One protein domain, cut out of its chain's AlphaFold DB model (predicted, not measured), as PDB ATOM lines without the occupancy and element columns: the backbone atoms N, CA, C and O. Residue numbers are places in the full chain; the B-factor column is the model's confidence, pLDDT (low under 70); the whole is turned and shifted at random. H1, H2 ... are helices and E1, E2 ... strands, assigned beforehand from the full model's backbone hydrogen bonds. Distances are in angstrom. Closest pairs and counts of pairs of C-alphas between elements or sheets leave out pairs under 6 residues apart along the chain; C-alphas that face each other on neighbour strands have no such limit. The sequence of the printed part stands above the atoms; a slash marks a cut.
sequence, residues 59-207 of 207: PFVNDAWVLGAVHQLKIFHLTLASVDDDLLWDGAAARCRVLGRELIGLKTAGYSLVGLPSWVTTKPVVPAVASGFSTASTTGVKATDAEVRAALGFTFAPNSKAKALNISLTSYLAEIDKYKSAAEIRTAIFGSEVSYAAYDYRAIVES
ATOM      1  N   PRO A  59      50.366  46.584  55.965       57.03
ATOM      2  CA  PRO A  59      49.174  46.790  55.151       57.03
ATOM      3  C   PRO A  59      48.247  47.832  55.800       57.03
ATOM      4  O   PRO A  59      47.891  47.726  56.975       57.03
ATOM      5  N   PHE A  60      47.831  48.841  55.039       62.19
ATOM      6  CA  PHE A  60      46.774  49.763  55.456       62.19
ATOM      7  C   PHE A  60      45.402  49.183  55.108       62.19
ATOM      8  O   PHE A  60      45.263  48.367  54.201       62.19
ATOM      9  N   VAL A  61      44.343  49.689  55.750       59.09
ATOM     10  CA  VAL A  61      42.959  49.517  55.255       59.09
ATOM     11  C   VAL A  61      42.850  49.950  53.783       59.09
ATOM     12  O   VAL A  61      42.071  49.378  53.024       59.09
ATOM     13  N   ASN A  62      43.698  50.893  53.357       61.47
ATOM     14  CA  ASN A  62      43.835  51.302  51.962       61.47
ATOM     15  C   ASN A  62      44.286  50.176  51.023       61.47
ATOM     16  O   ASN A  62      44.024  50.278  49.843       61.47
ATOM     17  N   ASP A  63      44.892  49.084  51.475       70.88
ATOM     18  CA  ASP A  63      45.241  47.986  50.561       70.88
ATOM     19  C   ASP A  63      44.036  47.039  50.335       70.88
ATOM     20  O   ASP A  63      43.964  46.308  49.345       70.88
ATOM     21  N   ALA A  64      43.026  47.083  51.215       68.75
ATOM     22  CA  ALA A  64      41.873  46.185  51.164       68.75
ATOM     23  C   ALA A  64      40.929  46.468  49.983       68.75
ATOM     24  O   ALA A  64      40.320  45.532  49.462       68.75
ATOM     25  N   TRP A  65      40.812  47.725  49.527       66.75
ATOM     26  CA  TRP A  65      39.995  48.038  48.345       66.75
ATOM     27  C   TRP A  65      40.615  47.452  47.072       66.75
ATOM     28  O   TRP A  65      39.882  46.929  46.229       66.75
ATOM     29  N   VAL A  66      41.952  47.459  46.970       75.25
ATOM     30  CA  VAL A  66      42.682  46.830  45.859       75.25
ATOM     31  C   VAL A  66      42.444  45.328  45.870       75.25
ATOM     32  O   VAL A  66      42.014  44.775  44.860       75.25
ATOM     33  N   LEU A  67      42.633  44.668  47.017       74.25
ATOM     34  CA  LEU A  67      42.422  43.221  47.138       74.25
ATOM     35  C   LEU A  67      40.961  42.816  46.862       74.25
ATOM     36  O   LEU A  67      40.705  41.821  46.185       74.25
ATOM     37  N   GLY A  68      39.986  43.615  47.305       77.75
ATOM     38  CA  GLY A  68      38.572  43.384  47.000       77.75
ATOM     39  C   GLY A  68      38.248  43.503  45.506       77.75
ATOM     40  O   GLY A  68      37.535  42.663  44.955       77.75
ATOM     41  N   ALA A  69      38.792  44.515  44.827       80.56
ATOM     42  CA  ALA A  69      38.608  44.700  43.388       80.56
ATOM     43  C   ALA A  69      39.350  43.636  42.553       80.56
ATOM     44  O   ALA A  69      38.842  43.209  41.513       80.56
ATOM     45  N   VAL A  70      40.491  43.144  43.048       90.38
ATOM     46  CA  VAL A  70      41.223  41.998  42.488       90.38
ATOM     47  C   VAL A  70      40.357  40.736  42.477       90.38
ATOM     48  O   VAL A  70      40.255  40.073  41.447       90.38
ATOM     49  N   HIS A  71      39.661  40.428  43.577       88.75
ATOM     50  CA  HIS A  71      38.761  39.265  43.640       88.75
ATOM     51  C   HIS A  71      37.575  39.369  42.670       88.75
ATOM     52  O   HIS A  71      36.998  38.359  42.274       88.75
ATOM     53  N   GLN A  72      37.218  40.585  42.257       87.69
ATOM     54  CA  GLN A  72      36.195  40.837  41.242       87.69
ATOM     55  C   GLN A  72      36.756  40.910  39.813       87.69
ATOM     56  O   GLN A  72      36.006  41.241  38.891       87.69
ATOM     57  N   LEU A  73      38.052  40.637  39.627       89.19
ATOM     58  CA  LEU A  73      38.751  40.673  38.341       89.19
ATOM     59  C   LEU A  73      38.654  42.037  37.637       89.19
ATOM     60  O   LEU A  73      38.710  42.118  36.412       89.19
ATOM     61  N   LYS A  74      38.496  43.130  38.397       89.94
ATOM     62  CA  LYS A  74      38.376  44.479  37.826       89.94
ATOM     63  C   LYS A  74      39.681  44.918  37.190       89.94
ATOM     64  O   LYS A  74      40.745  44.571  37.686       89.94
ATOM     65  N   ILE A  75      39.584  45.704  36.122       88.62
ATOM     66  CA  ILE A  75      40.720  46.387  35.497       88.62
ATOM     67  C   ILE A  75      41.067  47.619  36.339       88.62
ATOM     68  O   ILE A  75      40.172  48.338  36.785       88.62
ATOM     69  N   PHE A  76      42.360  47.862  36.531       89.06
ATOM     70  CA  PHE A  76      42.876  49.022  37.247       89.06
ATOM     71  C   PHE A  76      43.544  49.986  36.275       89.06
ATOM     72  O   PHE A  76      44.270  49.575  35.369       89.06
ATOM     73  N   HIS A  77      43.326  51.278  36.499       87.38
ATOM     74  CA  HIS A  77      43.940  52.343  35.722       87.38
ATOM     75  C   HIS A  77      44.723  53.255  36.657       87.38
ATOM     76  O   HIS A  77      44.165  53.820  37.595       87.38
ATOM     77  N   LEU A  78      46.015  53.403  36.389       88.00
ATOM     78  CA  LEU A  78      46.855  54.384  37.048       88.00
ATOM     79  C   LEU A  78      46.869  55.641  36.187       88.00
ATOM     80  O   LEU A  78      47.503  55.651  35.139       88.00
ATOM     81  N   THR A  79      46.202  56.702  36.632       78.88
ATOM     82  CA  THR A  79      46.047  57.965  35.884       78.88
ATOM     83  C   THR A  79      47.310  58.834  35.860       78.88
ATOM     84  O   THR A  79      47.246  60.014  35.527       78.88
ATOM     85  N   LEU A  80      48.457  58.280  36.256       80.50
ATOM     86  CA  LEU A  80      49.736  58.977  36.257       80.50
ATOM     87  C   LEU A  80      50.435  58.788  34.909       80.50
ATOM     88  O   LEU A  80      50.572  57.665  34.427       80.50
ATOM     89  N   ALA A  81      50.921  59.894  34.346       73.81
ATOM     90  CA  ALA A  81      51.719  59.909  33.120       73.81
ATOM     91  C   ALA A  81      53.072  59.201  33.292       73.81
ATOM     92  O   ALA A  81      53.554  58.502  32.401       73.81
ATOM     93  N   SER A  82      53.668  59.379  34.467       82.81
ATOM     94  CA  SER A  82      54.876  58.718  34.932       82.81
ATOM     95  C   SER A  82      54.698  58.362  36.397       82.81
ATOM     96  O   SER A  82      53.983  59.032  37.140       82.81
ATOM     97  N   VAL A  83      55.350  57.288  36.814       87.94
ATOM     98  CA  VAL A  83      55.395  56.905  38.222       87.94
ATOM     99  C   VAL A  83      56.738  57.341  38.753       87.94
ATOM    100  O   VAL A  83      57.741  56.878  38.218       87.94
ATOM    101  N   ASP A  84      56.766  58.210  39.754       91.19
ATOM    102  CA  ASP A  84      58.004  58.652  40.400       91.19
ATOM    103  C   ASP A  84      58.464  57.624  41.439       91.19
ATOM    104  O   ASP A  84      57.644  56.958  42.077       91.19
ATOM    105  N   ASP A  85      59.779  57.483  41.621       93.81
ATOM    106  CA  ASP A  85      60.354  56.500  42.553       93.81
ATOM    107  C   ASP A  85      59.901  56.737  44.001       93.81
ATOM    108  O   ASP A  85      59.628  55.779  44.727       93.81
ATOM    109  N   ASP A  86      59.711  58.003  44.384       89.81
ATOM    110  CA  ASP A  86      59.209  58.387  45.704       89.81
ATOM    111  C   ASP A  86      57.779  57.907  45.960       89.81
ATOM    112  O   ASP A  86      57.385  57.774  47.114       89.81
ATOM    113  N   LEU A  87      56.986  57.603  44.926       90.50
ATOM    114  CA  LEU A  87      55.659  56.999  45.093       90.50
ATOM    115  C   LEU A  87      55.729  55.479  45.281       90.50
ATOM    116  O   LEU A  87      54.765  54.873  45.748       90.50
ATOM    117  N   LEU A  88      56.852  54.852  44.929       93.62
ATOM    118  CA  LEU A  88      57.047  53.406  45.011       93.62
ATOM    119  C   LEU A  88      57.747  53.001  46.304       93.62
ATOM    120  O   LEU A  88      57.344  52.031  46.948       93.62
ATOM    121  N   TRP A  89      58.771  53.752  46.702       93.00
ATOM    122  CA  TRP A  89      59.659  53.392  47.799       93.00
ATOM    123  C   TRP A  89      59.985  54.593  48.681       93.00
ATOM    124  O   TRP A  89      60.212  55.703  48.214       93.00
ATOM    125  N   ASP A  90      60.021  54.357  49.984       87.38
ATOM    126  CA  ASP A  90      60.560  55.277  50.968       87.38
ATOM    127  C   ASP A  90      61.975  54.816  51.328       87.38
ATOM    128  O   ASP A  90      62.166  53.839  52.058       87.38
ATOM    129  N   GLY A  91      62.974  55.515  50.784       86.69
ATOM    130  CA  GLY A  91      64.383  55.220  51.038       86.69
ATOM    131  C   GLY A  91      64.807  55.457  52.487       86.69
ATOM    132  O   GLY A  91      65.662  54.730  52.984       86.69
ATOM    133  N   ALA A  92      64.195  56.423  53.181       84.75
ATOM    134  CA  ALA A  92      64.543  56.755  54.560       84.75
ATOM    135  C   ALA A  92      64.004  55.710  55.544       84.75
ATOM    136  O   ALA A  92      64.701  55.311  56.473       84.75
ATOM    137  N   ALA A  93      62.778  55.235  55.313       80.62
ATOM    138  CA  ALA A  93      62.150  54.196  56.127       80.62
ATOM    139  C   ALA A  93      62.388  52.766  55.601       80.62
ATOM    140  O   ALA A  93      61.854  51.816  56.173       80.62
ATOM    141  N   ALA A  94      63.159  52.613  54.517       84.88
ATOM    142  CA  ALA A  94      63.474  51.342  53.860       84.88
ATOM    143  C   ALA A  94      62.237  50.448  53.623       84.88
ATOM    144  O   ALA A  94      62.248  49.250  53.919       84.88
ATOM    145  N   ARG A  95      61.155  51.039  53.103       84.81
ATOM    146  CA  ARG A  95      59.870  50.352  52.900       84.81
ATOM    147  C   ARG A  95      59.161  50.813  51.633       84.81
ATOM    148  O   ARG A  95      59.325  51.947  51.197       84.81
ATOM    149  N   CYS A  96      58.296  49.961  51.081       87.88
ATOM    150  CA  CYS A  96      57.405  50.365  49.992       87.88
ATOM    151  C   CYS A  96      56.478  51.502  50.451       87.88
ATOM    152  O   CYS A  96      56.074  51.549  51.614       87.88
ATOM    153  N   ARG A  97      56.086  52.385  49.532       87.31
ATOM    154  CA  ARG A  97      54.967  53.321  49.725       87.31
ATOM    155  C   ARG A  97      53.651  52.687  49.274       87.31
ATOM    156  O   ARG A  97      53.654  51.579  48.746       87.31
ATOM    157  N   VAL A  98      52.533  53.389  49.493       86.56
ATOM    158  CA  VAL A  98      51.175  52.904  49.164       86.56
ATOM    159  C   VAL A  98      51.106  52.421  47.716       86.56
ATOM    160  O   VAL A  98      50.886  51.236  47.501       86.56
ATOM    161  N   LEU A  99      51.418  53.279  46.740       89.25
ATOM    162  CA  LEU A  99      51.350  52.894  45.329       89.25
ATOM    163  C   LEU A  99      52.277  51.710  45.007       89.25
ATOM    164  O   LEU A  99      51.872  50.786  44.306       89.25
ATOM    165  N   GLY A 100      53.501  51.693  45.545       91.81
ATOM    166  CA  GLY A 100      54.412  50.555  45.381       91.81
ATOM    167  C   GLY A 100      53.798  49.236  45.854       91.81
ATOM    168  O   GLY A 100      53.823  48.246  45.125       91.81
ATOM    169  N   ARG A 101      53.180  49.233  47.040       89.19
ATOM    170  CA  ARG A 101      52.494  48.059  47.592       89.19
ATOM    171  C   ARG A 101      51.267  47.654  46.781       89.19
ATOM    172  O   ARG A 101      51.079  46.462  46.555       89.19
ATOM    173  N   GLU A 102      50.451  48.602  46.329       90.44
ATOM    174  CA  GLU A 102      49.273  48.322  45.498       90.44
ATOM    175  C   GLU A 102      49.683  47.642  44.184       90.44
ATOM    176  O   GLU A 102      49.133  46.603  43.817       90.44
ATOM    177  N   LEU A 103      50.720  48.159  43.516       92.69
ATOM    178  CA  LEU A 103      51.242  47.591  42.271       92.69
ATOM    179  C   LEU A 103      51.857  46.199  42.474       92.69
ATOM    180  O   LEU A 103      51.602  45.293  41.676       92.69
ATOM    181  N   ILE A 104      52.620  45.996  43.555       92.94
ATOM    182  CA  ILE A 104      53.117  44.662  43.930       92.94
ATOM    183  C   ILE A 104      51.938  43.715  44.173       92.94
ATOM    184  O   ILE A 104      51.948  42.596  43.669       92.94
ATOM    185  N   GLY A 105      50.900  44.166  44.881       91.62
ATOM    186  CA  GLY A 105      49.694  43.383  45.142       91.62
ATOM    187  C   GLY A 105      48.987  42.937  43.868       91.62
ATOM    188  O   GLY A 105      48.687  41.751  43.731       91.62
ATOM    189  N   LEU A 106      48.812  43.843  42.903       93.62
ATOM    190  CA  LEU A 106      48.281  43.513  41.579       93.62
ATOM    191  C   LEU A 106      49.133  42.437  40.894       93.62
ATOM    192  O   LEU A 106      48.611  41.404  40.470       93.62
ATOM    193  N   LYS A 107      50.457  42.620  40.832       94.00
ATOM    194  CA  LYS A 107      51.360  41.627  40.233       94.00
ATOM    195  C   LYS A 107      51.238  40.259  40.915       94.00
ATOM    196  O   LYS A 107      51.121  39.243  40.226       94.00
ATOM    197  N   THR A 108      51.241  40.212  42.247       93.25
ATOM    198  CA  THR A 108      51.081  38.967  43.023       93.25
ATOM    199  C   THR A 108      49.750  38.290  42.727       93.25
ATOM    200  O   THR A 108      49.696  37.067  42.594       93.25
ATOM    201  N   ALA A 109      48.694  39.080  42.542       93.81
ATOM    202  CA  ALA A 109      47.357  38.609  42.206       93.81
ATOM    203  C   ALA A 109      47.220  38.112  40.760       93.81
ATOM    204  O   ALA A 109      46.134  37.721  40.345       93.81
ATOM    205  N   GLY A 110      48.295  38.113  39.969       94.31
ATOM    206  CA  GLY A 110      48.222  37.735  38.565       94.31
ATOM    207  C   GLY A 110      47.584  38.827  37.718       94.31
ATOM    208  O   GLY A 110      46.707  38.546  36.909       94.31
ATOM    209  N   TYR A 111      48.015  40.070  37.904       94.56
ATOM    210  CA  TYR A 111      47.749  41.164  36.977       94.56
ATOM    211  C   TYR A 111      49.014  41.530  36.208       94.56
ATOM    212  O   TYR A 111      50.129  41.419  36.720       94.56
ATOM    213  N   SER A 112      48.829  42.005  34.980       93.12
ATOM    214  CA  SER A 112      49.904  42.522  34.132       93.12
ATOM    215  C   SER A 112      49.549  43.885  33.567       93.12
ATOM    216  O   SER A 112      48.375  44.198  33.362       93.12
ATOM    217  N   LEU A 113      50.586  44.668  33.268       93.50
ATOM    218  CA  LEU A 113      50.459  45.853  32.438       93.50
ATOM    219  C   LEU A 113      50.014  45.437  31.031       93.50
ATOM    220  O   LEU A 113      50.643  44.587  30.396       93.50
ATOM    221  N   VAL A 114      48.932  46.042  30.554       90.62
ATOM    222  CA  VAL A 114      48.449  45.880  29.183       90.62
ATOM    223  C   VAL A 114      49.065  46.979  28.318       90.62
ATOM    224  O   VAL A 114      49.060  48.168  28.674       90.62
ATOM    225  N   GLY A 115      49.613  46.563  27.180       86.44
ATOM    226  CA  GLY A 115      50.165  47.436  26.155       86.44
ATOM    227  C   GLY A 115      49.113  48.375  25.570       86.44
ATOM    228  O   GLY A 115      47.907  48.230  25.792       86.44
ATOM    229  N   LEU A 116      49.569  49.367  24.816       82.94
ATOM    230  CA  LEU A 116      48.671  50.322  24.179       82.94
ATOM    231  C   LEU A 116      48.023  49.723  22.922       82.94
ATOM    232  O   LEU A 116      48.681  48.991  22.176       82.94
ATOM    233  N   PRO A 117      46.752  50.047  22.629       77.94
ATOM    234  CA  PRO A 117      46.167  49.689  21.349       77.94
ATOM    235  C   PRO A 117      46.858  50.470  20.228       77.94
ATOM    236  O   PRO A 117      47.052  51.683  20.336       77.94
ATOM    237  N   SER A 118      47.150  49.807  19.107       74.00
ATOM    238  CA  SER A 118      47.814  50.438  17.956       74.00
ATOM    239  C   SER A 118      47.070  51.675  17.441       74.00
ATOM    240  O   SER A 118      47.700  52.660  17.057       74.00
ATOM    241  N   TRP A 119      45.737  51.667  17.499       70.62
ATOM    242  CA  TRP A 119      44.894  52.775  17.054       70.62
ATOM    243  C   TRP A 119      44.989  54.027  17.944       70.62
ATOM    244  O   TRP A 119      44.791  55.130  17.441       70.62
ATOM    245  N   VAL A 120      45.357  53.896  19.225       69.44
ATOM    246  CA  VAL A 120      45.537  55.048  20.136       69.44
ATOM    247  C   VAL A 120      46.833  55.800  19.836       69.44
ATOM    248  O   VAL A 120      46.939  56.999  20.080       69.44
ATOM    249  N   THR A 121      47.820  55.129  19.245       63.19
ATOM    250  CA  THR A 121      49.115  55.733  18.903       63.19
ATOM    251  C   THR A 121      49.062  56.625  17.656       63.19
ATOM    252  O   THR A 121      50.072  56.827  16.994       63.19
ATOM    253  N   THR A 122      47.904  57.182  17.296       64.06
ATOM    254  CA  THR A 122      47.755  58.096  16.152       64.06
ATOM    255  C   THR A 122      47.132  59.415  16.600       64.06
ATOM    256  O   THR A 122      46.123  59.432  17.300       64.06
ATOM    257  N   LYS A 123      47.747  60.541  16.220       62.44
ATOM    258  CA  LYS A 123      47.206  61.888  16.443       62.44
ATOM    259  C   LYS A 123      46.614  62.428  15.140       62.44
ATOM    260  O   LYS A 123      47.225  62.247  14.079       62.44
ATOM    261  N   PRO A 124      45.474  63.136  15.193       57.28
ATOM    262  CA  PRO A 124      45.038  63.948  14.066       57.28
ATOM    263  C   PRO A 124      46.079  65.043  13.794       57.28
ATOM    264  O   PRO A 124      46.600  65.663  14.723       57.28
ATOM    265  N   VAL A 125      46.400  65.280  12.522       58.00
ATOM    266  CA  VAL A 125      47.274  66.393  12.135       58.00
ATOM    267  C   VAL A 125      46.494  67.689  12.270       58.00
ATOM    268  O   VAL A 125      45.492  67.884  11.585       58.00
ATOM    269  N   VAL A 126      46.969  68.592  13.128       55.25
ATOM    270  CA  VAL A 126      46.526  69.989  13.119       55.25
ATOM    271  C   VAL A 126      47.458  70.733  12.158       55.25
ATOM    272  O   VAL A 126      48.636  70.893  12.486       55.25
ATOM    273  N   PRO A 127      47.008  71.134  10.954       54.84
ATOM    274  CA  PRO A 127      47.856  71.907  10.060       54.84
ATOM    275  C   PRO A 127      48.230  73.237  10.728       54.84
ATOM    276  O   PRO A 127      47.389  73.904  11.331       54.84
ATOM    277  N   ALA A 128      49.508  73.609  10.640       52.09
ATOM    278  CA  ALA A 128      49.993  74.885  11.142       52.09
ATOM    279  C   ALA A 128      49.304  76.024  10.374       52.09
ATOM    280  O   ALA A 128      49.496  76.174   9.168       52.09
ATOM    281  N   VAL A 129      48.489  76.822  11.065       51.28
ATOM    282  CA  VAL A 129      47.819  77.982  10.469       51.28
ATOM    283  C   VAL A 129      48.837  79.114  10.312       51.28
ATOM    284  O   VAL A 129      49.034  79.926  11.212       51.28
ATOM    285  N   ALA A 130      49.499  79.176   9.159       47.66
ATOM    286  CA  ALA A 130      50.124  80.402   8.675       47.66
ATOM    287  C   ALA A 130      49.081  81.141   7.827       47.66
ATOM    288  O   ALA A 130      48.853  80.756   6.687       47.66
ATOM    289  N   SER A 131      48.398  82.129   8.422       51.84
ATOM    290  CA  SER A 131      47.571  83.166   7.768       51.84
ATOM    291  C   SER A 131      47.104  82.865   6.329       51.84
ATOM    292  O   SER A 131      47.501  83.541   5.380       51.84
ATOM    293  N   GLY A 132      46.273  81.840   6.154       53.81
ATOM    294  CA  GLY A 132      45.815  81.405   4.840       53.81
ATOM    295  C   GLY A 132      45.165  80.033   4.924       53.81
ATOM    296  O   GLY A 132      45.630  79.163   5.657       53.81
ATOM    297  N   PHE A 133      44.053  79.859   4.213       54.34
ATOM    298  CA  PHE A 133      43.315  78.601   4.115       54.34
ATOM    299  C   PHE A 133      44.266  77.436   3.785       54.34
ATOM    300  O   PHE A 133      44.793  77.370   2.677       54.34
ATOM    301  N   SER A 134      44.472  76.509   4.726       51.59
ATOM    302  CA  SER A 134      45.170  75.247   4.462       51.59
ATOM    303  C   SER A 134      44.163  74.103   4.407       51.59
ATOM    304  O   SER A 134      43.379  73.919   5.340       51.59
ATOM    305  N   THR A 135      44.207  73.304   3.347       52.47
ATOM    306  CA  THR A 135      43.525  72.010   3.277       52.47
ATOM    307  C   THR A 135      44.066  71.088   4.370       52.47
ATOM    308  O   THR A 135      45.275  70.890   4.485       52.47
ATOM    309  N   ALA A 136      43.174  70.538   5.196       49.50
ATOM    310  CA  ALA A 136      43.535  69.578   6.233       49.50
ATOM    311  C   ALA A 136      44.234  68.357   5.608       49.50
ATOM    312  O   ALA A 136      43.672  67.693   4.737       49.50
ATOM    313  N   SER A 137      45.460  68.062   6.047       52.00
ATOM    314  CA  SER A 137      46.123  66.795   5.729       52.00
ATOM    315  C   SER A 137      45.434  65.668   6.500       52.00
ATOM    316  O   SER A 137      45.283  65.748   7.718       52.00
ATOM    317  N   THR A 138      45.006  64.620   5.797       51.06
ATOM    318  CA  THR A 138      44.315  63.450   6.366       51.06
ATOM    319  C   THR A 138      45.271  62.358   6.854       51.06
ATOM    320  O   THR A 138      44.823  61.334   7.370       51.06
ATOM    321  N   THR A 139      46.587  62.535   6.709       58.53
ATOM    322  CA  THR A 139      47.576  61.528   7.114       58.53
ATOM    323  C   THR A 139      47.938  61.715   8.586       58.53
ATOM    324  O   THR A 139      48.729  62.591   8.915       58.53
ATOM    325  N   GLY A 140      47.348  60.913   9.480       59.00
ATOM    326  CA  GLY A 140      47.638  60.956  10.919       59.00
ATOM    327  C   GLY A 140      49.128  60.768  11.230       59.00
ATOM    328  O   GLY A 140      49.797  59.931  10.625       59.00
ATOM    329  N   VAL A 141      49.650  61.540  12.185       64.88
ATOM    330  CA  VAL A 141      51.024  61.378  12.692       64.88
ATOM    331  C   VAL A 141      50.999  60.379  13.845       64.88
ATOM    332  O   VAL A 141      50.082  60.394  14.667       64.88
ATOM    333  N   LYS A 142      51.997  59.497  13.920       71.62
ATOM    334  CA  LYS A 142      52.098  58.508  14.998       71.62
ATOM    335  C   LYS A 142      52.452  59.201  16.325       71.62
ATOM    336  O   LYS A 142      53.488  59.853  16.410       71.62
ATOM    337  N   ALA A 143      51.601  59.061  17.340       74.06
ATOM    338  CA  ALA A 143      51.921  59.386  18.726       74.06
ATOM    339  C   ALA A 143      52.963  58.397  19.259       74.06
ATOM    340  O   ALA A 143      52.919  57.205  18.947       74.06
ATOM    341  N   THR A 144      53.867  58.871  20.103       82.75
ATOM    342  CA  THR A 144      54.740  57.990  20.881       82.75
ATOM    343  C   THR A 144      53.965  57.346  22.031       82.75
ATOM    344  O   THR A 144      53.011  57.925  22.556       82.75
ATOM    345  N   ASP A 145      54.402  56.167  22.472       80.69
ATOM    346  CA  ASP A 145      53.779  55.475  23.606       80.69
ATOM    347  C   ASP A 145      53.814  56.330  24.879       80.69
ATOM    348  O   ASP A 145      52.846  56.353  25.635       80.69
ATOM    349  N   ALA A 146      54.886  57.103  25.082       82.62
ATOM    350  CA  ALA A 146      55.014  58.029  26.203       82.62
ATOM    351  C   ALA A 146      53.922  59.114  26.195       82.62
ATOM    352  O   ALA A 146      53.322  59.389  27.230       82.62
ATOM    353  N   GLU A 147      53.611  59.697  25.034       80.19
ATOM    354  CA  GLU A 147      52.543  60.699  24.911       80.19
ATOM    355  C   GLU A 147      51.160  60.100  25.175       80.19
ATOM    356  O   GLU A 147      50.302  60.750  25.772       80.19
ATOM    357  N   VAL A 148      50.936  58.857  24.751       78.81
ATOM    358  CA  VAL A 148      49.677  58.156  25.011       78.81
ATOM    359  C   VAL A 148      49.545  57.794  26.492       78.81
ATOM    360  O   VAL A 148      48.492  58.034  27.081       78.81
ATOM    361  N   ARG A 149      50.603  57.263  27.120       81.94
ATOM    362  CA  ARG A 149      50.635  56.985  28.567       81.94
ATOM    363  C   ARG A 149      50.467  58.269  29.381       81.94
ATOM    364  O   ARG A 149      49.808  58.237  30.409       81.94
ATOM    365  N   ALA A 150      50.958  59.409  28.895       79.00
ATOM    366  CA  ALA A 150      50.715  60.692  29.544       79.00
ATOM    367  C   ALA A 150      49.236  61.106  29.548       79.00
ATOM    368  O   ALA A 150      48.784  61.749  30.491       79.00
ATOM    369  N   ALA A 151      48.480  60.721  28.516       75.62
ATOM    370  CA  ALA A 151      47.063  61.045  28.396       75.62
ATOM    371  C   ALA A 151      46.139  60.027  29.087       75.62
ATOM    372  O   ALA A 151      45.110  60.408  29.638       75.62
ATOM    373  N   LEU A 152      46.479  58.736  29.023       73.94
ATOM    374  CA  LEU A 152      45.600  57.639  29.452       73.94
ATOM    375  C   LEU A 152      46.092  56.896  30.696       73.94
ATOM    376  O   LEU A 152      45.316  56.181  31.327       73.94
ATOM    377  N   GLY A 153      47.371  57.038  31.033       83.19
ATOM    378  CA  GLY A 153      48.003  56.316  32.124       83.19
ATOM    379  C   GLY A 153      48.335  54.854  31.808       83.19
ATOM    380  O   GLY A 153      48.468  54.428  30.651       83.19
ATOM    381  N   PHE A 154      48.493  54.066  32.869       87.44
ATOM    382  CA  PHE A 154      48.818  52.640  32.805       87.44
ATOM    383  C   PHE A 154      47.589  51.789  33.115       87.44
ATOM    384  O   PHE A 154      46.860  52.069  34.062       87.44
ATOM    385  N   THR A 155      47.383  50.720  32.345       89.75
ATOM    386  CA  THR A 155      46.248  49.804  32.523       89.75
ATOM    387  C   THR A 155      46.749  48.452  32.998       89.75
ATOM    388  O   THR A 155      47.507  47.795  32.288       89.75
ATOM    389  N   PHE A 156      46.292  48.018  34.166       92.12
ATOM    390  CA  PHE A 156      46.575  46.702  34.723       92.12
ATOM    391  C   PHE A 156      45.328  45.836  34.653       92.12
ATOM    392  O   PHE A 156      44.256  46.232  35.113       92.12
ATOM    393  N   ALA A 157      45.470  44.641  34.100       91.00
ATOM    394  CA  ALA A 157      44.354  43.730  33.907       91.00
ATOM    395  C   ALA A 157      44.739  42.305  34.334       91.00
ATOM    396  O   ALA A 157      45.930  41.961  34.305       91.00
ATOM    397  N   PRO A 158      43.768  41.481  34.774       92.88
ATOM    398  CA  PRO A 158      44.061  40.138  35.250       92.88
ATOM    399  C   PRO A 158      44.634  39.302  34.106       92.88
ATOM    400  O   PRO A 158      44.090  39.304  33.007       92.88
ATOM    401  N   ASN A 159      45.719  38.584  34.366       93.25
ATOM    402  CA  ASN A 159      46.291  37.547  33.509       93.25
ATOM    403  C   ASN A 159      45.995  36.131  34.039       93.25
ATOM    404  O   ASN A 159      46.198  35.148  33.332       93.25
ATOM    405  N   SER A 160      45.526  36.020  35.287       94.62
ATOM    406  CA  SER A 160      45.216  34.750  35.935       94.62
ATOM    407  C   SER A 160      44.079  34.913  36.937       94.62
ATOM    408  O   SER A 160      44.267  35.426  38.041       94.62
ATOM    409  N   LYS A 161      42.901  34.396  36.582       93.81
ATOM    410  CA  LYS A 161      41.750  34.346  37.489       93.81
ATOM    411  C   LYS A 161      42.040  33.527  38.742       93.81
ATOM    412  O   LYS A 161      41.714  33.955  39.842       93.81
ATOM    413  N   ALA A 162      42.712  32.386  38.595       95.25
ATOM    414  CA  ALA A 162      43.076  31.546  39.731       95.25
ATOM    415  C   ALA A 162      43.971  32.285  40.738       95.25
ATOM    416  O   ALA A 162      43.716  32.206  41.935       95.25
ATOM    417  N   LYS A 163      44.989  33.033  40.288       94.75
ATOM    418  CA  LYS A 163      45.826  33.825  41.205       94.75
ATOM    419  C   LYS A 163      45.043  34.957  41.857       94.75
ATOM    420  O   LYS A 163      45.193  35.158  43.057       94.75
ATOM    421  N   ALA A 164      44.190  35.635  41.095       93.06
ATOM    422  CA  ALA A 164      43.387  36.729  41.615       93.06
ATOM    423  C   ALA A 164      42.425  36.243  42.705       93.06
ATOM    424  O   ALA A 164      42.337  36.871  43.744       93.06
ATOM    425  N   LEU A 165      41.760  35.099  42.518       91.81
ATOM    426  CA  LEU A 165      40.813  34.552  43.498       91.81
ATOM    427  C   LEU A 165      41.477  33.898  44.720       91.81
ATOM    428  O   LEU A 165      40.823  33.738  45.745       91.81
ATOM    429  N   ASN A 166      42.746  33.496  44.611       92.88
ATOM    430  CA  ASN A 166      43.475  32.805  45.680       92.88
ATOM    431  C   ASN A 166      44.556  33.669  46.341       92.88
ATOM    432  O   ASN A 166      45.328  33.153  47.155       92.88
ATOM    433  N   ILE A 167      44.657  34.960  46.003       90.56
ATOM    434  CA  ILE A 167      45.593  35.836  46.704       90.56
ATOM    435  C   ILE A 167      45.193  35.925  48.177       90.56
ATOM    436  O   ILE A 167      44.035  36.115  48.538       90.56
ATOM    437  N   SER A 168      46.182  35.774  49.046       85.19
ATOM    438  CA  SER A 168      46.019  35.916  50.488       85.19
ATOM    439  C   SER A 168      46.838  37.094  50.995       85.19
ATOM    440  O   SER A 168      47.858  37.462  50.398       85.19
ATOM    441  N   LEU A 169      46.440  37.634  52.149       82.75
ATOM    442  CA  LEU A 169      47.234  38.630  52.866       82.75
ATOM    443  C   LEU A 169      48.673  38.133  53.087       82.75
ATOM    444  O   LEU A 169      49.620  38.872  52.853       82.75
ATOM    445  N   THR A 170      48.849  36.859  53.441       84.19
ATOM    446  CA  THR A 170      50.171  36.254  53.652       84.19
ATOM    447  C   THR A 170      51.020  36.250  52.383       84.19
ATOM    448  O   THR A 170      52.171  36.671  52.423       84.19
ATOM    449  N   SER A 171      50.469  35.812  51.243       85.50
ATOM    450  CA  SER A 171      51.206  35.818  49.967       85.50
ATOM    451  C   SER A 171      51.538  37.232  49.493       85.50
ATOM    452  O   SER A 171      52.584  37.448  48.892       85.50
ATOM    453  N   TYR A 172      50.655  38.188  49.774       86.94
ATOM    454  CA  TYR A 172      50.853  39.593  49.450       86.94
ATOM    455  C   TYR A 172      51.999  40.207  50.260       86.94
ATOM    456  O   TYR A 172      52.929  40.760  49.675       86.94
ATOM    457  N   LEU A 173      51.976  40.038  51.586       84.38
ATOM    458  CA  LEU A 173      53.029  40.528  52.476       84.38
ATOM    459  C   LEU A 173      54.376  39.873  52.151       84.38
ATOM    460  O   LEU A 173      55.365  40.569  51.955       84.38
ATOM    461  N   ALA A 174      54.399  38.550  51.964       86.38
ATOM    462  CA  ALA A 174      55.622  37.835  51.605       86.38
ATOM    463  C   ALA A 174      56.228  38.290  50.264       86.38
ATOM    464  O   ALA A 174      57.437  38.163  50.071       86.38
ATOM    465  N   GLU A 175      55.418  38.779  49.319       90.94
ATOM    466  CA  GLU A 175      55.942  39.350  48.076       90.94
ATOM    467  C   GLU A 175      56.508  40.759  48.296       90.94
ATOM    468  O   GLU A 175      57.595  41.044  47.798       90.94
ATOM    469  N   ILE A 176      55.816  41.627  49.046       88.69
ATOM    470  CA  ILE A 176      56.292  42.990  49.340       88.69
ATOM    471  C   ILE A 176      57.694  42.963  49.956       88.69
ATOM    472  O   ILE A 176      58.557  43.741  49.550       88.69
ATOM    473  N   ASP A 177      57.950  42.019  50.858       87.81
ATOM    474  CA  ASP A 177      59.211  41.905  51.601       87.81
ATOM    475  C   ASP A 177      60.429  41.654  50.715       87.81
ATOM    476  O   ASP A 177      61.566  41.907  51.132       87.81
ATOM    477  N   LYS A 178      60.210  41.164  49.492       91.25
ATOM    478  CA  LYS A 178      61.274  40.879  48.526       91.25
ATOM    479  C   LYS A 178      61.870  42.148  47.931       91.25
ATOM    480  O   LYS A 178      63.026  42.116  47.524       91.25
ATOM    481  N   TYR A 179      61.112  43.241  47.896       93.12
ATOM    482  CA  TYR A 179      61.537  44.496  47.287       93.12
ATOM    483  C   TYR A 179      62.296  45.369  48.288       93.12
ATOM    484  O   TYR A 179      61.885  45.523  49.440       93.12
ATOM    485  N   LYS A 180      63.412  45.945  47.837       93.75
ATOM    486  CA  LYS A 180      64.345  46.775  48.615       93.75
ATOM    487  C   LYS A 180      64.589  48.154  48.000       93.75
ATOM    488  O   LYS A 180      65.311  48.961  48.581       93.75
ATOM    489  N   SER A 181      64.020  48.435  46.827       96.00
ATOM    490  CA  SER A 181      64.160  49.730  46.156       96.00
ATOM    491  C   SER A 181      63.031  50.014  45.163       96.00
ATOM    492  O   SER A 181      62.370  49.101  44.664       96.00
ATOM    493  N   ALA A 182      62.854  51.290  44.803       96.81
ATOM    494  CA  ALA A 182      61.941  51.689  43.731       96.81
ATOM    495  C   ALA A 182      62.324  51.079  42.373       96.81
ATOM    496  O   ALA A 182      61.444  50.682  41.613       96.81
ATOM    497  N   ALA A 183      63.623  50.952  42.078       96.88
ATOM    498  CA  ALA A 183      64.116  50.405  40.814       96.88
ATOM    499  C   ALA A 183      63.715  48.933  40.608       96.88
ATOM    500  O   ALA A 183      63.319  48.542  39.507       96.88
ATOM    501  N   GLU A 184      63.764  48.127  41.671       96.69
ATOM    502  CA  GLU A 184      63.304  46.734  41.643       96.69
ATOM    503  C   GLU A 184      61.798  46.646  41.386       96.69
ATOM    504  O   GLU A 184      61.360  45.870  40.534       96.69
ATOM    505  N   ILE A 185      61.005  47.480  42.072       96.00
ATOM    506  CA  ILE A 185      59.552  47.553  41.866       96.00
ATOM    507  C   ILE A 185      59.265  47.965  40.425       96.00
ATOM    508  O   ILE A 185      58.497  47.306  39.728       96.00
ATOM    509  N   ARG A 186      59.930  49.014  39.939       94.81
ATOM    510  CA  ARG A 186      59.737  49.524  38.583       94.81
ATOM    511  C   ARG A 186      60.024  48.454  37.541       94.81
ATOM    512  O   ARG A 186      59.211  48.237  36.649       94.81
ATOM    513  N   THR A 187      61.149  47.763  37.679       95.06
ATOM    514  CA  THR A 187      61.535  46.683  36.767       95.06
ATOM    515  C   THR A 187      60.519  45.544  36.808       95.06
ATOM    516  O   THR A 187      60.105  45.048  35.764       95.06
ATOM    517  N   ALA A 188      60.054  45.155  37.996       94.25
ATOM    518  CA  ALA A 188      59.100  44.062  38.135       94.25
ATOM    519  C   ALA A 188      57.695  44.391  37.602       94.25
ATOM    520  O   ALA A 188      57.011  43.488  37.126       94.25
ATOM    521  N   ILE A 189      57.256  45.647  37.713       93.81
ATOM    522  CA  ILE A 189      55.897  46.078  37.353       93.81
ATOM    523  C   ILE A 189      55.816  46.593  35.913       93.81
ATOM    524  O   ILE A 189      54.864  46.274  35.205       93.81
ATOM    525  N   PHE A 190      56.803  47.376  35.475       92.25
ATOM    526  CA  PHE A 190      56.805  48.065  34.178       92.25
ATOM    527  C   PHE A 190      57.847  47.514  33.197       92.25
ATOM    528  O   PHE A 190      57.889  47.951  32.053       92.25
ATOM    529  N   GLY A 191      58.697  46.569  33.615       90.62
ATOM    530  CA  GLY A 191      59.717  45.970  32.746       90.62
ATOM    531  C   GLY A 191      59.167  44.967  31.731       90.62
ATOM    532  O   GLY A 191      59.889  44.566  30.822       90.62
ATOM    533  N   SER A 192      57.903  44.555  31.861       89.25
ATOM    534  CA  SER A 192      57.216  43.765  30.841       89.25
ATOM    535  C   SER A 192      55.751  44.168  30.714       89.25
ATOM    536  O   SER A 192      55.099  44.523  31.697       89.25
ATOM    537  N   GLU A 193      55.234  44.098  29.490       91.44
ATOM    538  CA  GLU A 193      53.825  44.322  29.181       91.44
ATOM    539  C   GLU A 193      53.284  43.205  28.288       91.44
ATOM    540  O   GLU A 193      54.000  42.622  27.469       91.44
ATOM    541  N   VAL A 194      51.998  42.905  28.448       90.56
ATOM    542  CA  VAL A 194      51.270  42.025  27.534       90.56
ATOM    543  C   VAL A 194      50.761  42.876  26.380       90.56
ATOM    544  O   VAL A 194      50.081  43.876  26.605       90.56
ATOM    545  N   SER A 195      51.060  42.481  25.141       89.19
ATOM    546  CA  SER A 195      50.546  43.176  23.955       89.19
ATOM    547  C   SER A 195      49.021  43.277  24.000       89.19
ATOM    548  O   SER A 195      48.342  42.275  24.225       89.19
ATOM    549  N   TYR A 196      48.483  44.468  23.716       86.06
ATOM    550  CA  TYR A 196      47.036  44.698  23.670       86.06
ATOM    551  C   TYR A 196      46.324  43.708  22.739       86.06
ATOM    552  O   TYR A 196      45.269  43.187  23.074       86.06
ATOM    553  N   ALA A 197      46.922  43.408  21.580       82.19
ATOM    554  CA  ALA A 197      46.337  42.500  20.592       82.19
ATOM    555  C   ALA A 197      46.307  41.033  21.053       82.19
ATOM    556  O   ALA A 197      45.513  40.251  20.543       82.19
ATOM    557  N   ALA A 198      47.181  40.663  21.990       84.44
ATOM    558  CA  ALA A 198      47.252  39.319  22.554       84.44
ATOM    559  C   ALA A 198      46.447  39.179  23.857       84.44
ATOM    560  O   ALA A 198      46.328  38.075  24.384       84.44
ATOM    561  N   TYR A 199      45.930  40.284  24.400       87.50
ATOM    562  CA  TYR A 199      45.209  40.282  25.663       87.50
ATOM    563  C   TYR A 199      43.714  40.024  25.448       87.50
ATOM    564  O   TYR A 199      43.019  40.830  24.830       87.50
ATOM    565  N   ASP A 200      43.208  38.922  26.009       86.19
ATOM    566  CA  ASP A 200      41.784  38.580  26.002       86.19
ATOM    567  C   ASP A 200      41.229  38.536  27.429       86.19
ATOM    568  O   ASP A 200      41.363  37.552  28.158       86.19
ATOM    569  N   TYR A 201      40.575  39.628  27.826       85.81
ATOM    570  CA  TYR A 201      39.945  39.744  29.139       85.81
ATOM    571  C   TYR A 201      38.840  38.701  29.363       85.81
ATOM    572  O   TYR A 201      38.713  38.170  30.468       85.81
ATOM    573  N   ARG A 202      38.027  38.400  28.339       84.06
ATOM    574  CA  ARG A 202      36.874  37.500  28.498       84.06
ATOM    575  C   ARG A 202      37.336  36.077  28.735       84.06
ATOM    576  O   ARG A 202      36.882  35.462  29.694       84.06
ATOM    577  N   ALA A 203      38.306  35.615  27.947       85.75
ATOM    578  CA  ALA A 203      38.896  34.293  28.127       85.75
ATOM    579  C   ALA A 203      39.421  34.081  29.559       85.75
ATOM    580  O   ALA A 203      39.275  33.001  30.123       85.75
ATOM    581  N   ILE A 204      39.988  35.120  30.176       87.31
ATOM    582  CA  ILE A 204      40.543  35.042  31.532       87.31
ATOM    583  C   ILE A 204      39.432  35.019  32.585       87.31
ATOM    584  O   ILE A 204      39.471  34.208  33.509       87.31
ATOM    585  N   VAL A 205      38.425  35.885  32.462       79.50
ATOM    586  CA  VAL A 205      37.322  35.957  33.435       79.50
ATOM    587  C   VAL A 205      36.414  34.726  33.374       79.50
ATOM    588  O   VAL A 205      35.869  34.315  34.402       79.50
ATOM    589  N   GLU A 206      36.276  34.118  32.199       85.31
ATOM    590  CA  GLU A 206      35.422  32.949  31.963       85.31
ATOM    591  C   GLU A 206      36.138  31.606  32.200       85.31
ATOM    592  O   GLU A 206      35.452  30.591  32.313       85.31
ATOM    593  N   SER A 207      37.473  31.600  32.339       82.38
ATOM    594  CA  SER A 207      38.270  30.408  32.711       82.38
ATOM    595  C   SER A 207      37.970  29.852  34.104       82.38
ATOM    596  O   SER A 207      38.216  28.647  34.316       82.38
TER     597      SER A 207
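AT A GLANCE: This is residues 59 to 207 of the 207 residues of an uncharacterized protein of Pseudomonas batumici (UniProt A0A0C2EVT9). A small three-stranded sheet, E1, E3 and E2, has helix H3 over one face, and the helices H1, H2, H7 and H8 each pack on H3. From this body a long arm of residues 122 to 144 reaches out beyond H4 and H5 and folds back, its tip, residues 129 to 134, sticking out free. The printed part has 149 residues with nine named helices and three named strands, in the order H1 E1 H2 H3 E2 H4 H5 E3 H6 H7 H8 H9; the sheet order is E1 E3 E2, antiparallel, and the class is mostly helix. The whole is loose, with a radius of gyration of the C-alphas of 19.0 A, and spans 66 by 43 by 24 A, only just flat.

IN THESE COORDINATES: Begin with the sheet: E3 is residues 154 to 158, 13.6 A long, from C-alpha 154 at (48.818, 52.640, 32.805); E1 is residues 76 to 78 and E2 residues 111 to 114. Find C-alpha 98 at (51.175, 52.904, 49.164), where H3 begins; it runs 15.2 A to residue 108. H1, residues 61 to 71, is 16.1 A long. The shorter helices are H2, residues 85 to 88, H4, 118 to 121, H5, 145 to 152, H6, 161 to 166, H7, 169 to 176, H8, 182 to 190, and H9, 201 to 206, which ends at C-alpha 206 (35.422, 32.949, 31.963).

HOW THE PARTS SIT: Look first at inner strand E3: N 76 and O 156 of E1 and E3 are 2.9 A apart, and N 114 and O 155 of E2 and E3 2.8 A, both within hydrogen-bond range. E1, H2 H3 and E2 form a split strand-helix-strand unit, two strands running the same way with E3 between them, its crossover right-handed. H3 makes two layers with the sheet, a helix on one face, at a height of 10.1 A, along the strands. H3 is the hub: it touches H1 at Asp 63 and Glu 102, C-alphas 6.5 A apart, a shallow tilt of 26 degrees, the same way. It touches H7 at Gly 105 and Tyr 172, C-alphas 5.9 A apart, at 72 degrees, only just about perpendicular. H2 touches H3 and H8; H1 touches H6, C-alphas of His 71 and Leu 165 being 5.1 A apart. H9 is close to H6 but not clearly touching, with the C-alphas of Lys 161 and Ile 204 6.1 A apart. H4 and H5 only just touch, with 3 pairs of C-alphas within 8 A. Every O i to N i+4 pair is within hydrogen-bond range in H3, H5, H6, H7, H8 and H9; in H1 5 of 7 are, and H2 and H4 are too short.

THE WHOLE: The C-alphas of Gly 132 and Thr 170, the two farthest apart, are 66.6 A apart. The printed part has no cut, and the link H4 to H5, 23 residues, is the long one. Mean pLDDT of the printed part is 81.8; residues 59 to 62, 64 to 65 and 120 to 141 are under 70.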